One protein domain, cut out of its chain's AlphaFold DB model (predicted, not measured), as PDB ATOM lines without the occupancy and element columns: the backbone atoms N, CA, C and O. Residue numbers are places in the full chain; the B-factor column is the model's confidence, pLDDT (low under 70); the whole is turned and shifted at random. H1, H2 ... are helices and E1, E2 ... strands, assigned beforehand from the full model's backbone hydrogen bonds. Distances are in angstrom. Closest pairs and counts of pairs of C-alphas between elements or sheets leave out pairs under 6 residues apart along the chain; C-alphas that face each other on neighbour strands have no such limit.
ATOM      1  N   GLY A   5      78.841 173.141 176.052       57.97
ATOM      2  CA  GLY A   5      78.717 174.592 176.225       57.97
ATOM      3  C   GLY A   5      79.925 175.244 176.909       57.97
ATOM      4  O   GLY A   5      80.320 176.348 176.538       57.97
ATOM      5  N   THR A   6      80.578 174.549 177.847       59.66
ATOM      6  CA  THR A   6      81.791 175.034 178.528       59.66
ATOM      7  C   THR A   6      82.968 175.135 177.551       59.66
ATOM      8  O   THR A   6      83.683 176.135 177.551       59.66
ATOM      9  N   LYS A   7      83.123 174.155 176.652       60.41
ATOM     10  CA  LYS A   7      84.186 174.154 175.631       60.41
ATOM     11  C   LYS A   7      84.000 175.256 174.588       60.41
ATOM     12  O   LYS A   7      84.966 175.927 174.224       60.41
ATOM     13  N   ILE A   8      82.758 175.481 174.152       66.38
ATOM     14  CA  ILE A   8      82.417 176.568 173.223       66.38
ATOM     15  C   ILE A   8      82.721 177.927 173.865       66.38
ATOM     16  O   ILE A   8      83.406 178.752 173.260       66.38
ATOM     17  N   ALA A   9      82.313 178.145 175.120       68.44
ATOM     18  CA  ALA A   9      82.567 179.397 175.832       68.44
ATOM     19  C   ALA A   9      84.069 179.705 175.993       68.44
ATOM     20  O   ALA A   9      84.489 180.853 175.825       68.44
ATOM     21  N   VAL A  10      84.895 178.688 176.265       72.06
ATOM     22  CA  VAL A  10      86.359 178.829 176.349       72.06
ATOM     23  C   VAL A  10      86.961 179.205 174.991       72.06
ATOM     24  O   VAL A  10      87.760 180.141 174.922       72.06
ATOM     25  N   LYS A  11      86.536 178.542 173.904       73.56
ATOM     26  CA  LYS A  11      87.004 178.830 172.536       73.56
ATOM     27  C   LYS A  11      86.619 180.246 172.091       73.56
ATOM     28  O   LYS A  11      87.472 180.982 171.603       73.56
ATOM     29  N   VAL A  12      85.385 180.684 172.359       74.00
ATOM     30  CA  VAL A  12      84.930 182.061 172.079       74.00
ATOM     31  C   VAL A  12      85.736 183.095 172.871       74.00
ATOM     32  O   VAL A  12      86.138 184.121 172.322       74.00
ATOM     33  N   LYS A  13      86.011 182.833 174.155       75.62
ATOM     34  CA  LYS A  13      86.809 183.731 175.005       75.62
ATOM     35  C   LYS A  13      88.253 183.857 174.513       75.62
ATOM     36  O   LYS A  13      88.813 184.951 174.559       75.62
ATOM     37  N   LEU A  14      88.846 182.763 174.032       75.94
ATOM     38  CA  LEU A  14      90.189 182.761 173.447       75.94
ATOM     39  C   LEU A  14      90.235 183.580 172.151       75.94
ATOM     40  O   LEU A  14      91.098 184.441 172.008       75.94
ATOM     41  N   LEU A  15      89.270 183.370 171.251       73.31
ATOM     42  CA  LEU A  15      89.191 184.091 169.980       73.31
ATOM     43  C   LEU A  15      89.017 185.605 170.175       73.31
ATOM     44  O   LEU A  15      89.704 186.385 169.521       73.31
ATOM     45  N   LYS A  16      88.176 186.029 171.129       75.88
ATOM     46  CA  LYS A  16      88.025 187.453 171.482       75.88
ATOM     47  C   LYS A  16      89.318 188.066 172.024       75.88
ATOM     48  O   LYS A  16      89.692 189.154 171.607       75.88
ATOM     49  N   LYS A  17      90.054 187.349 172.882       77.44
ATOM     50  CA  LYS A  17      91.369 187.814 173.361       77.44
ATOM     51  C   LYS A  17      92.386 187.958 172.227       77.44
ATOM     52  O   LYS A  17      93.159 188.910 172.219       77.44
ATOM     53  N   MET A  18      92.392 187.027 171.271       71.19
ATOM     54  CA  MET A  18      93.261 187.106 170.090       71.19
ATOM     55  C   MET A  18      92.897 188.301 169.200       71.19
ATOM     56  O   MET A  18      93.788 188.997 168.722       71.19
ATOM     57  N   GLN A  19      91.600 188.566 169.019       76.44
ATOM     58  CA  GLN A  19      91.091 189.737 168.301       76.44
ATOM     59  C   GLN A  19      91.535 191.050 168.967       76.44
ATOM     60  O   GLN A  19      92.061 191.927 168.288       76.44
ATOM     61  N   GLU A  20      91.359 191.176 170.284       76.94
ATOM     62  CA  GLU A  20      91.761 192.361 171.052       76.94
ATOM     63  C   GLU A  20      93.271 192.618 170.953       76.94
ATOM     64  O   GLU A  20      93.686 193.733 170.641       76.94
ATOM     65  N   ALA A  21      94.092 191.577 171.136       72.62
ATOM     66  CA  ALA A  21      95.547 191.678 171.028       72.62
ATOM     67  C   ALA A  21      96.003 192.098 169.620       72.62
ATOM     68  O   ALA A  21      96.910 192.915 169.475       72.62
ATOM     69  N   ALA A  22      95.353 191.575 168.576       66.19
ATOM     70  CA  ALA A  22      95.662 191.923 167.195       66.19
ATOM     71  C   ALA A  22      95.266 193.364 166.836       66.19
ATOM     72  O   ALA A  22      95.962 194.007 166.055       66.19
ATOM     73  N   LEU A  23      94.169 193.886 167.396       71.00
ATOM     74  CA  LEU A  23      93.710 195.262 167.166       71.00
ATOM     75  C   LEU A  23      94.562 196.313 167.893       71.00
ATOM     76  O   LEU A  23      94.662 197.437 167.409       71.00
ATOM     77  N   GLN A  24      95.177 195.956 169.023       72.44
ATOM     78  CA  GLN A  24      96.044 196.842 169.811       72.44
ATOM     79  C   GLN A  24      97.487 196.926 169.285       72.44
ATOM     80  O   GLN A  24      98.256 197.767 169.746       72.44
ATOM     81  N   PHE A  25      97.871 196.066 168.338       69.06
ATOM     82  CA  PHE A  25      99.207 196.080 167.754       69.06
ATOM     83  C   PHE A  25      99.374 197.258 166.784       69.06
ATOM     84  O   PHE A  25      98.748 197.295 165.719       69.06
ATOM     85  N   ASP A  26     100.245 198.201 167.143       63.06
ATOM     86  CA  ASP A  26     100.575 199.354 166.308       63.06
ATOM     87  C   ASP A  26     101.798 199.028 165.429       63.06
ATOM     88  O   ASP A  26     102.880 198.737 165.956       63.06
ATOM     89  N   PRO A  27     101.662 198.989 164.090       61.50
ATOM     90  CA  PRO A  27     102.768 198.621 163.227       61.50
ATOM     91  C   PRO A  27     103.830 199.731 163.218       61.50
ATOM     92  O   PRO A  27     103.510 200.906 163.030       61.50
ATOM     93  N   PRO A  28     105.114 199.384 163.342       56.75
ATOM     94  CA  PRO A  28     106.172 200.379 163.402       56.75
ATOM     95  C   PRO A  28     106.334 201.133 162.065       56.75
ATOM     96  O   PRO A  28     106.184 200.581 160.968       56.75
ATOM     97  N   SER A  29     106.615 202.439 162.148       57.56
ATOM     98  CA  SER A  29     106.683 203.331 160.985       57.56
ATOM     99  C   SER A  29     107.854 202.970 160.068       57.56
ATOM    100  O   SER A  29     108.995 202.857 160.521       57.56
ATOM    101  N   VAL A  30     107.600 202.828 158.765       61.16
ATOM    102  CA  VAL A  30     108.665 202.612 157.773       61.16
ATOM    103  C   VAL A  30     109.260 203.975 157.392       61.16
ATOM    104  O   VAL A  30     108.500 204.844 156.958       61.16
ATOM    105  N   PRO A  31     110.581 204.196 157.518       59.38
ATOM    106  CA  PRO A  31     111.198 205.468 157.149       59.38
ATOM    107  C   PRO A  31     111.058 205.733 155.638       59.38
ATOM    108  O   PRO A  31     111.216 204.799 154.841       59.38
ATOM    109  N   PRO A  32     110.788 206.980 155.208       55.66
ATOM    110  CA  PRO A  32     110.653 207.309 153.794       55.66
ATOM    111  C   PRO A  32     111.999 207.113 153.084       55.66
ATOM    112  O   PRO A  32     112.962 207.839 153.320       55.66
ATOM    113  N   ARG A  33     112.073 206.106 152.211       62.03
ATOM    114  CA  ARG A  33     113.193 205.875 151.289       62.03
ATOM    115  C   ARG A  33     112.668 205.928 149.861       62.03
ATOM    116  O   ARG A  33     111.585 205.417 149.582       62.03
ATOM    117  N   GLN A  34     113.447 206.504 148.950       60.03
ATOM    118  CA  GLN A  34     113.149 206.474 147.520       60.03
ATOM    119  C   GLN A  34     113.408 205.047 147.013       60.03
ATOM    120  O   GLN A  34     114.553 204.619 146.897       60.03
ATOM    121  N   ARG A  35     112.340 204.269 146.811       70.31
ATOM    122  CA  ARG A  35     112.408 202.843 146.454       70.31
ATOM    123  C   ARG A  35     111.931 202.640 145.016       70.31
ATOM    124  O   ARG A  35     110.960 203.260 144.597       70.31
ATOM    125  N   LYS A  36     112.595 201.746 144.275       75.56
ATOM    126  CA  LYS A  36     112.206 201.331 142.908       75.56
ATOM    127  C   LYS A  36     111.166 200.198 142.879       75.56
ATOM    128  O   LYS A  36     110.873 199.643 141.826       75.56
ATOM    129  N   TRP A  37     110.611 199.857 144.036       82.12
ATOM    130  CA  TRP A  37     109.630 198.796 144.235       82.12
ATOM    131  C   TRP A  37     108.570 199.252 145.241       82.12
ATOM    132  O   TRP A  37     108.806 200.164 146.041       82.12
ATOM    133  N   ARG A  38     107.401 198.609 145.217       84.69
ATOM    134  CA  ARG A  38     106.312 198.843 146.176       84.69
ATOM    135  C   ARG A  38     105.677 197.530 146.610       84.69
ATOM    136  O   ARG A  38     105.738 196.545 145.886       84.69
ATOM    137  N   VAL A  39     105.046 197.525 147.778       85.25
ATOM    138  CA  VAL A  39     104.204 196.407 148.216       85.25
ATOM    139  C   VAL A  39     102.757 196.831 148.046       85.25
ATOM    140  O   VAL A  39     102.328 197.816 148.650       85.25
ATOM    141  N   ASP A  40     102.026 196.081 147.235       87.25
ATOM    142  CA  ASP A  40     100.586 196.195 147.093       87.25
ATOM    143  C   ASP A  40      99.949 195.138 148.008       87.25
ATOM    144  O   ASP A  40     100.410 194.000 148.092       87.25
ATOM    145  N   CYS A  41      98.909 195.517 148.743       88.81
ATOM    146  CA  CYS A  41      98.124 194.585 149.542       88.81
ATOM    147  C   CYS A  41      96.655 194.810 149.210       88.81
ATOM    148  O   CYS A  41      96.222 195.953 149.080       88.81
ATOM    149  N   SER A  42      95.907 193.728 149.025       88.94
ATOM    150  CA  SER A  42      94.472 193.788 148.769       88.94
ATOM    151  C   SER A  42      93.754 192.772 149.638       88.94
ATOM    152  O   SER A  42      94.189 191.629 149.770       88.94
ATOM    153  N   ILE A  43      92.650 193.199 150.240       89.62
ATOM    154  CA  ILE A  43      91.787 192.334 151.038       89.62
ATOM    155  C   ILE A  43      90.556 192.023 150.195       89.62
ATOM    156  O   ILE A  43      89.853 192.934 149.758       89.62
ATOM    157  N   LYS A  44      90.331 190.738 149.941       86.50
ATOM    158  CA  LYS A  44      89.265 190.216 149.082       86.50
ATOM    159  C   LYS A  44      88.355 189.289 149.896       86.50
ATOM    160  O   LYS A  44      88.549 189.121 151.100       86.50
ATOM    161  N   GLU A  45      87.327 188.747 149.245       83.00
ATOM    162  CA  GLU A  45      86.386 187.783 149.841       83.00
ATOM    163  C   GLU A  45      85.711 188.324 151.109       83.00
ATOM    164  O   GLU A  45      85.793 187.746 152.187       83.00
ATOM    165  N   ASN A  46      85.092 189.505 150.992       82.12
ATOM    166  CA  ASN A  46      84.381 190.182 152.086       82.12
ATOM    167  C   ASN A  46      85.222 190.386 153.361       82.12
ATOM    168  O   ASN A  46      84.684 190.475 154.461       82.12
ATOM    169  N   GLY A  47      86.549 190.478 153.225       82.25
ATOM    170  CA  GLY A  47      87.452 190.634 154.364       82.25
ATOM    171  C   GLY A  47      88.102 189.338 154.844       82.25
ATOM    172  O   GLY A  47      88.862 189.389 155.807       82.25
ATOM    173  N   MET A  48      87.837 188.190 154.220       86.75
ATOM    174  CA  MET A  48      88.344 186.897 154.688       86.75
ATOM    175  C   MET A  48      89.767 186.586 154.246       86.75
ATOM    176  O   MET A  48      90.443 185.840 154.944       86.75
ATOM    177  N   ILE A  49      90.259 187.161 153.147       88.25
ATOM    178  CA  ILE A  49      91.608 186.852 152.653       88.25
ATOM    179  C   ILE A  49      92.369 188.131 152.316       88.25
ATOM    180  O   ILE A  49      91.873 188.991 151.586       88.25
ATOM    181  N   ALA A  50      93.598 188.248 152.824       89.12
ATOM    182  CA  ALA A  50      94.541 189.288 152.427       89.12
ATOM    183  C   ALA A  50      95.607 188.717 151.488       89.12
ATOM    184  O   ALA A  50      96.295 187.748 151.822       89.12
ATOM    185  N   TYR A  51      95.778 189.373 150.345       90.31
ATOM    186  CA  TYR A  51      96.845 189.116 149.389       90.31
ATOM    187  C   TYR A  51      97.888 190.223 149.477       90.31
ATOM    188  O   TYR A  51      97.529 191.400 149.539       90.31
ATOM    189  N   ALA A  52      99.165 189.864 149.439       89.75
ATOM    190  CA  ALA A  52     100.250 190.815 149.240       89.75
ATOM    191  C   ALA A  52     101.015 190.476 147.964       89.75
ATOM    192  O   ALA A  52     101.205 189.308 147.630       89.75
ATOM    193  N   ARG A  53     101.476 191.522 147.284       89.44
ATOM    194  CA  ARG A  53     102.301 191.455 146.084       89.44
ATOM    195  C   ARG A  53     103.422 192.473 146.204       89.44
ATOM    196  O   ARG A  53     103.172 193.661 146.387       89.44
ATOM    197  N   VAL A  54     104.661 192.025 146.062       87.69
ATOM    198  CA  VAL A  54     105.810 192.929 145.942       87.69
ATOM    199  C   VAL A  54     106.023 193.220 144.463       87.69
ATOM    200  O   VAL A  54     106.327 192.310 143.700       87.69
ATOM    201  N   VAL A  55     105.836 194.470 144.049       84.62
ATOM    202  CA  VAL A  55     106.013 194.919 142.666       84.62
ATOM    203  C   VAL A  55     107.387 195.559 142.521       84.62
ATOM    204  O   VAL A  55     107.653 196.595 143.135       84.62
ATOM    205  N   ALA A  56     108.246 194.963 141.698       83.75
ATOM    206  CA  ALA A  56     109.602 195.437 141.424       83.75
ATOM    207  C   ALA A  56     109.894 195.409 139.917       83.75
ATOM    208  O   ALA A  56     109.451 194.496 139.218       83.75
ATOM    209  N   ALA A  57     110.624 196.420 139.429       72.88
ATOM    210  CA  ALA A  57     110.983 196.574 138.015       72.88
ATOM    211  C   ALA A  57     112.326 195.911 137.644       72.88
ATOM    212  O   ALA A  57     112.610 195.730 136.463       72.88
ATOM    213  N   ASP A  58     113.152 195.572 138.637       67.50
ATOM    214  CA  ASP A  58     114.479 194.976 138.489       67.50
ATOM    215  C   ASP A  58     114.767 193.925 139.586       67.50
ATOM    216  O   ASP A  58     114.207 193.962 140.683       67.50
ATOM    217  N   ASP A  59     115.697 192.997 139.322       62.44
ATOM    218  CA  ASP A  59     116.086 191.903 140.244       62.44
ATOM    219  C   ASP A  59     116.816 192.379 141.525       62.44
ATOM    220  O   ASP A  59     117.202 191.584 142.398       62.44
ATOM    221  N   LYS A  60     116.999 193.700 141.654       65.88
ATOM    222  CA  LYS A  60     117.652 194.402 142.769       65.88
ATOM    223  C   LYS A  60     116.657 194.906 143.827       65.88
ATOM    224  O   LYS A  60     116.959 195.854 144.545       65.88
ATOM    225  N   CYS A  61     115.488 194.281 143.946       76.69
ATOM    226  CA  CYS A  61     114.548 194.573 145.027       76.69
ATOM    227  C   CYS A  61     115.103 194.118 146.390       76.69
ATOM    228  O   CYS A  61     115.462 192.952 146.569       76.69
ATOM    229  N   ASP A  62     115.154 195.049 147.345       80.25
ATOM    230  CA  ASP A  62     115.594 194.859 148.733       80.25
ATOM    231  C   ASP A  62     114.417 194.859 149.731       80.25
ATOM    232  O   ASP A  62     114.592 195.187 150.904       80.25
ATOM    233  N   ALA A  63     113.209 194.498 149.277       81.38
ATOM    234  CA  ALA A  63     112.027 194.432 150.133       81.38
ATOM    235  C   ALA A  63     112.209 193.423 151.270       81.38
ATOM    236  O   ALA A  63     112.394 192.226 151.043       81.38
ATOM    237  N   THR A  64     112.127 193.910 152.506       82.94
ATOM    238  CA  THR A  64     112.266 193.071 153.699       82.94
ATOM    239  C   THR A  64     110.918 192.514 154.155       82.94
ATOM    240  O   THR A  64     109.862 193.068 153.846       82.94
ATOM    241  N   GLU A  65     110.948 191.449 154.962       82.88
ATOM    242  CA  GLU A  65     109.765 190.924 155.663       82.88
ATOM    243  C   GLU A  65     109.012 192.048 156.396       82.88
ATOM    244  O   GLU A  65     107.791 192.157 156.311       82.88
ATOM    245  N   TYR A  66     109.763 192.952 157.028       82.44
ATOM    246  CA  TYR A  66     109.239 194.110 157.736       82.44
ATOM    247  C   TYR A  66     108.471 195.079 156.823       82.44
ATOM    248  O   TYR A  66     107.404 195.563 157.195       82.44
ATOM    249  N   ASP A  67     108.968 195.341 155.611       81.12
ATOM    250  CA  ASP A  67     108.303 196.233 154.655       81.12
ATOM    251  C   ASP A  67     106.970 195.660 154.157       81.12
ATOM    252  O   ASP A  67     105.994 196.398 153.986       81.12
ATOM    253  N   ILE A  68     106.926 194.341 153.955       84.50
ATOM    254  CA  ILE A  68     105.723 193.625 153.530       84.50
ATOM    255  C   ILE A  68     104.707 193.593 154.676       84.50
ATOM    256  O   ILE A  68     103.554 193.982 154.479       84.50
ATOM    257  N   LEU A  69     105.138 193.232 155.892       83.25
ATOM    258  CA  LEU A  69     104.291 193.248 157.088       83.25
ATOM    259  C   LEU A  69     103.710 194.639 157.343       83.25
ATOM    260  O   LEU A  69     102.500 194.776 157.512       83.25
ATOM    261  N   ALA A  70     104.529 195.691 157.298       82.12
ATOM    262  CA  ALA A  70     104.064 197.055 157.527       82.12
ATOM    263  C   ALA A  70     102.996 197.492 156.512       82.12
ATOM    264  O   ALA A  70     102.104 198.267 156.866       82.12
ATOM    265  N   ARG A  71     103.051 197.002 155.263       85.44
ATOM    266  CA  ARG A  71     101.998 197.250 154.269       85.44
ATOM    267  C   ARG A  71     100.728 196.456 154.568       85.44
ATOM    268  O   ARG A  71      99.653 197.044 154.502       85.44
ATOM    269  N   ILE A  72     100.842 195.175 154.918       85.88
ATOM    270  CA  ILE A  72      99.709 194.311 155.304       85.88
ATOM    271  C   ILE A  72      98.944 194.936 156.480       85.88
ATOM    272  O   ILE A  72      97.718 195.074 156.436       85.88
ATOM    273  N   TYR A  73      99.676 195.423 157.487       83.88
ATOM    274  CA  TYR A  73      99.089 196.164 158.594       83.88
ATOM    275  C   TYR A  73      98.511 197.520 158.151       83.88
ATOM    276  O   TYR A  73      97.413 197.885 158.568       83.88
ATOM    277  N   ARG A  74      99.154 198.281 157.263       82.88
ATOM    278  CA  ARG A  74      98.557 199.540 156.769       82.88
ATOM    279  C   ARG A  74      97.246 199.334 156.011       82.88
ATOM    280  O   ARG A  74      96.344 200.149 156.141       82.88
ATOM    281  N   GLU A  75      97.130 198.232 155.277       84.94
ATOM    282  CA  GLU A  75      95.917 197.873 154.538       84.94
ATOM    283  C   GLU A  75      94.773 197.414 155.463       84.94
ATOM    284  O   GLU A  75      93.608 197.381 155.068       84.94
ATOM    285  N   GLY A  76      95.091 197.109 156.724       81.81
ATOM    286  CA  GLY A  76      94.126 196.796 157.775       81.81
ATOM    287  C   GLY A  76      93.999 195.311 158.102       81.81
ATOM    288  O   GLY A  76      93.147 194.968 158.913       81.81
ATOM    289  N   ALA A  77      94.829 194.431 157.535       86.00
ATOM    290  CA  ALA A  77      94.911 193.048 158.001       86.00
ATOM    291  C   ALA A  77      95.633 193.010 159.362       86.00
ATOM    292  O   ALA A  77      96.693 193.608 159.542       86.00
ATOM    293  N   ARG A  78      95.004 192.376 160.349       82.31
ATOM    294  CA  ARG A  78      95.418 192.287 161.758       82.31
ATOM    295  C   ARG A  78      95.404 190.845 162.260       82.31
ATOM    296  O   ARG A  78      96.245 190.479 163.069       82.31
ATOM    297  N   LEU A  79      94.469 190.029 161.776       78.56
ATOM    298  CA  LEU A  79      94.278 188.643 162.199       78.56
ATOM    299  C   LEU A  79      94.647 187.654 161.099       78.56
ATOM    300  O   LEU A  79      94.486 187.932 159.911       78.56
ATOM    301  N   GLY A  80      95.131 186.485 161.528       78.81
ATOM    302  CA  GLY A  80      95.410 185.353 160.646       78.81
ATOM    303  C   GLY A  80      96.584 185.554 159.693       78.81
ATOM    304  O   GLY A  80      96.665 184.856 158.685       78.81
ATOM    305  N   ILE A  81      97.477 186.509 159.987       83.94
ATOM    306  CA  ILE A  81      98.678 186.774 159.191       83.94
ATOM    307  C   ILE A  81      99.639 185.592 159.318       83.94
ATOM    308  O   ILE A  81     100.066 185.230 160.414       83.94
ATOM    309  N   ASN A  82     100.016 185.015 158.184       83.81
ATOM    310  CA  ASN A  82     101.008 183.959 158.112       83.81
ATOM    311  C   ASN A  82     102.404 184.580 157.935       83.81
ATOM    312  O   ASN A  82     102.817 184.907 156.820       83.81
ATOM    313  N   LEU A  83     103.121 184.746 159.051       81.75
ATOM    314  CA  LEU A  83     104.460 185.346 159.077       81.75
ATOM    315  C   LEU A  83     105.476 184.558 158.239       81.75
ATOM    316  O   LEU A  83     106.310 185.159 157.570       81.75
ATOM    317  N   GLU A  84     105.375 183.227 158.203       82.75
ATOM    318  CA  GLU A  84     106.271 182.389 157.399       82.75
ATOM    319  C   GLU A  84     106.117 182.685 155.908       82.75
ATOM    320  O   GLU A  84     107.114 182.899 155.225       82.75
ATOM    321  N   ARG A  85     104.881 182.797 155.406       83.38
ATOM    322  CA  ARG A  85     104.632 183.164 154.004       83.38
ATOM    323  C   ARG A  85     105.163 184.554 153.673       83.38
ATOM    324  O   ARG A  85     105.737 184.740 152.604       83.38
ATOM    325  N   VAL A  86     105.020 185.517 154.582       84.38
ATOM    326  CA  VAL A  86     105.562 186.871 154.384       84.38
ATOM    327  C   VAL A  86     107.093 186.856 154.349       84.38
ATOM    328  O   VAL A  86     107.706 187.489 153.487       84.38
ATOM    329  N   ARG A  87     107.723 186.072 155.228       83.31
ATOM    330  CA  ARG A  87     109.172 185.861 155.239       83.31
ATOM    331  C   ARG A  87     109.662 185.177 153.968       83.31
ATOM    332  O   ARG A  87     110.668 185.591 153.394       83.31
ATOM    333  N   GLU A  88     108.941 184.168 153.490       83.88
ATOM    334  CA  GLU A  88     109.245 183.493 152.230       83.88
ATOM    335  C   GLU A  88     109.173 184.440 151.034       83.88
ATOM    336  O   GLU A  88     110.045 184.367 150.170       83.88
ATOM    337  N   MET A  89     108.192 185.347 150.987       83.31
ATOM    338  CA  MET A  89     108.101 186.348 149.920       83.31
ATOM    339  C   MET A  89     109.362 187.214 149.839       83.31
ATOM    340  O   MET A  89     109.870 187.448 148.742       83.31
ATOM    341  N   ALA A  90     109.888 187.641 150.992       81.56
ATOM    342  CA  ALA A  90     111.103 188.447 151.070       81.56
ATOM    343  C   ALA A  90     112.370 187.637 150.731       81.56
ATOM    344  O   ALA A  90     113.193 188.078 149.931       81.56
ATOM    345  N   VAL A  91     112.528 186.434 151.301       82.88
ATOM    346  CA  VAL A  91     113.754 185.621 151.155       82.88
ATOM    347  C   VAL A  91     113.853 184.962 149.780       82.88
ATOM    348  O   VAL A  91     114.913 184.986 149.156       82.88
ATOM    349  N   LYS A  92     112.757 184.374 149.289       81.19
ATOM    350  CA  LYS A  92     112.720 183.660 148.002       81.19
ATOM    351  C   LYS A  92     112.487 184.602 146.814       81.19
ATOM    352  O   LYS A  92     112.336 184.119 145.698       81.19
ATOM    353  N   LYS A  93     112.449 185.924 147.048       78.19
ATOM    354  CA  LYS A  93     112.230 186.967 146.030       78.19
ATOM    355  C   LYS A  93     111.009 186.694 145.139       78.19
ATOM    356  O   LYS A  93     111.059 186.850 143.921       78.19
ATOM    357  N   ARG A  94     109.902 186.259 145.750       76.94
ATOM    358  CA  ARG A  94     108.639 185.971 145.052       76.94
ATOM    359  C   ARG A  94     107.924 187.282 144.715       76.94
ATOM    360  O   ARG A  94     107.032 187.732 145.432       76.94
ATOM    361  N   PHE A  95     108.398 187.942 143.665       82.00
ATOM    362  CA  PHE A  95     107.918 189.250 143.230       82.00
ATOM    363  C   PHE A  95     106.891 189.126 142.103       82.00
ATOM    364  O   PHE A  95     106.879 188.158 141.350       82.00
ATOM    365  N   ASN A  96     106.043 190.145 141.974       82.69
ATOM    366  CA  ASN A  96     105.011 190.291 140.945       82.69
ATOM    367  C   ASN A  96     103.900 189.220 140.950       82.69
ATOM    368  O   ASN A  96     103.130 189.135 139.996       82.69
ATOM    369  N   GLU A  97     103.741 188.480 142.047       85.62
ATOM    370  CA  GLU A  97     102.657 187.512 142.258       85.62
ATOM    371  C   GLU A  97     101.827 187.825 143.514       85.62
ATOM    372  O   GLU A  97     102.329 188.401 144.480       85.62
ATOM    373  N   ASP A  98     100.542 187.457 143.491       86.75
ATOM    374  CA  ASP A  98      99.651 187.579 144.648       86.75
ATOM    375  C   ASP A  98      99.830 186.385 145.582       86.75
ATOM    376  O   ASP A  98      99.504 185.249 145.233       86.75
ATOM    377  N   VAL A  99     100.287 186.646 146.804       86.19
ATOM    378  CA  VAL A  99     100.443 185.621 147.838       86.19
ATOM    379  C   VAL A  99      99.416 185.848 148.937       86.19
ATOM    380  O   VAL A  99      99.271 186.960 149.439       86.19
ATOM    381  N   VAL A 100      98.721 184.782 149.339       87.75
ATOM    382  CA  VAL A 100      97.818 184.804 150.498       87.75
ATOM    383  C   VAL A 100      98.643 184.925 151.773       87.75
ATOM    384  O   VAL A 100      99.289 183.963 152.204       87.75
ATOM    385  N   VAL A 101      98.594 186.104 152.381       84.81
ATOM    386  CA  VAL A 101      99.382 186.462 153.565       84.81
ATOM    387  C   VAL A 101      98.558 186.513 154.841       84.81
ATOM    388  O   VAL A 101      99.146 186.434 155.914       84.81
ATOM    389  N   ALA A 102      97.228 186.602 154.757       86.56
ATOM    390  CA  ALA A 102      96.358 186.442 155.918       86.56
ATOM    391  C   ALA A 102      95.025 185.784 155.553       86.56
ATOM    392  O   ALA A 102      94.497 186.037 154.468       86.56
ATOM    393  N   VAL A 103      94.483 184.974 156.465       86.62
ATOM    394  CA  VAL A 103      93.175 184.313 156.321       86.62
ATOM    395  C   VAL A 103      92.359 184.518 157.597       86.62
ATOM    396  O   VAL A 103      92.864 184.320 158.699       86.62
ATOM    397  N   GLY A 104      91.109 184.946 157.451       85.00
ATOM    398  CA  GLY A 104      90.156 185.106 158.541       85.00
ATOM    399  C   GLY A 104      89.747 183.764 159.152       85.00
ATOM    400  O   GLY A 104      90.043 182.695 158.630       85.00
TER     401      GLY A 104
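What this domain is: This is residues 5 to 104 of the 663 residues of an uncharacterized protein of bacterium ADurb.Bin236 (UniProt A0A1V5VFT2). A small body of two layers, the sheet of E1, E2 and E3 with H2 and H3 packed over one face, has H1 as a long arm; residues 5 to 17 of H1 stick out and make much of the length. The printed part has 100 residues, with three named helices and three named strands in the order H1 E1 E2 H2 H3 E3; the sheet's order is E1 - E2 - E3, antiparallel, and the class is mixed, helices and strands. The whole is only just loose, close to compact, with a radius of gyration of the C-alphas of 15.5 A and spans of 56 by 25 by 23 A.

Where its parts are: Find C-alpha 5 at (78.717, 174.592, 176.225); from there H1 runs 27.1 A through residues 5 to 23. Next come E1, residues 37 to 44, 22.6 A, and E2, residues 49 to 56, 22.9 A. H2 holds residues 65 to 75, 15.5 A, and H3 residues 83 to 91, 12.2 A. E3, residues 99 to 103, 11.2 A, ends at C-alpha 103 at (93.175, 184.313, 156.321).

How they stand to each other: H1 is not on the sheet and is apart from E2, H2, H3 and E3. In the hairpin of E1 and E2, look for N 40 and O 53, 2.8 A apart; between E2 and E3, N 50 and O 102 are 2.9 A apart. H2 is on the sheet at a height of 7.9 A, the C-alphas of Cys 41 and Ile 72 being 6.0 A apart, the closest of E1 and H2. H3 is on it at 9.2 A, over E2 and E3; its closest C-alphas to E3 are Arg 85 and Val 101, 6.2 A. H2 and H3 touch, closest at C-alphas Glu 65 and Arg 87, 5.1 A, at a steep tilt of 56 degrees, opposite ways. In H1, H2 and H3 every O i to N i+4 pair is within hydrogen-bond range.

The domain as a whole: The C-alphas of Gly 5 and Asp 58, the two farthest apart, are 55.8 A apart. The printed part has no cut; the link from H1 to E1 is long, 13 residues. Look for pLDDT under 70 at residues 5 to 9, 22, 25 to 34 and 58 to 60.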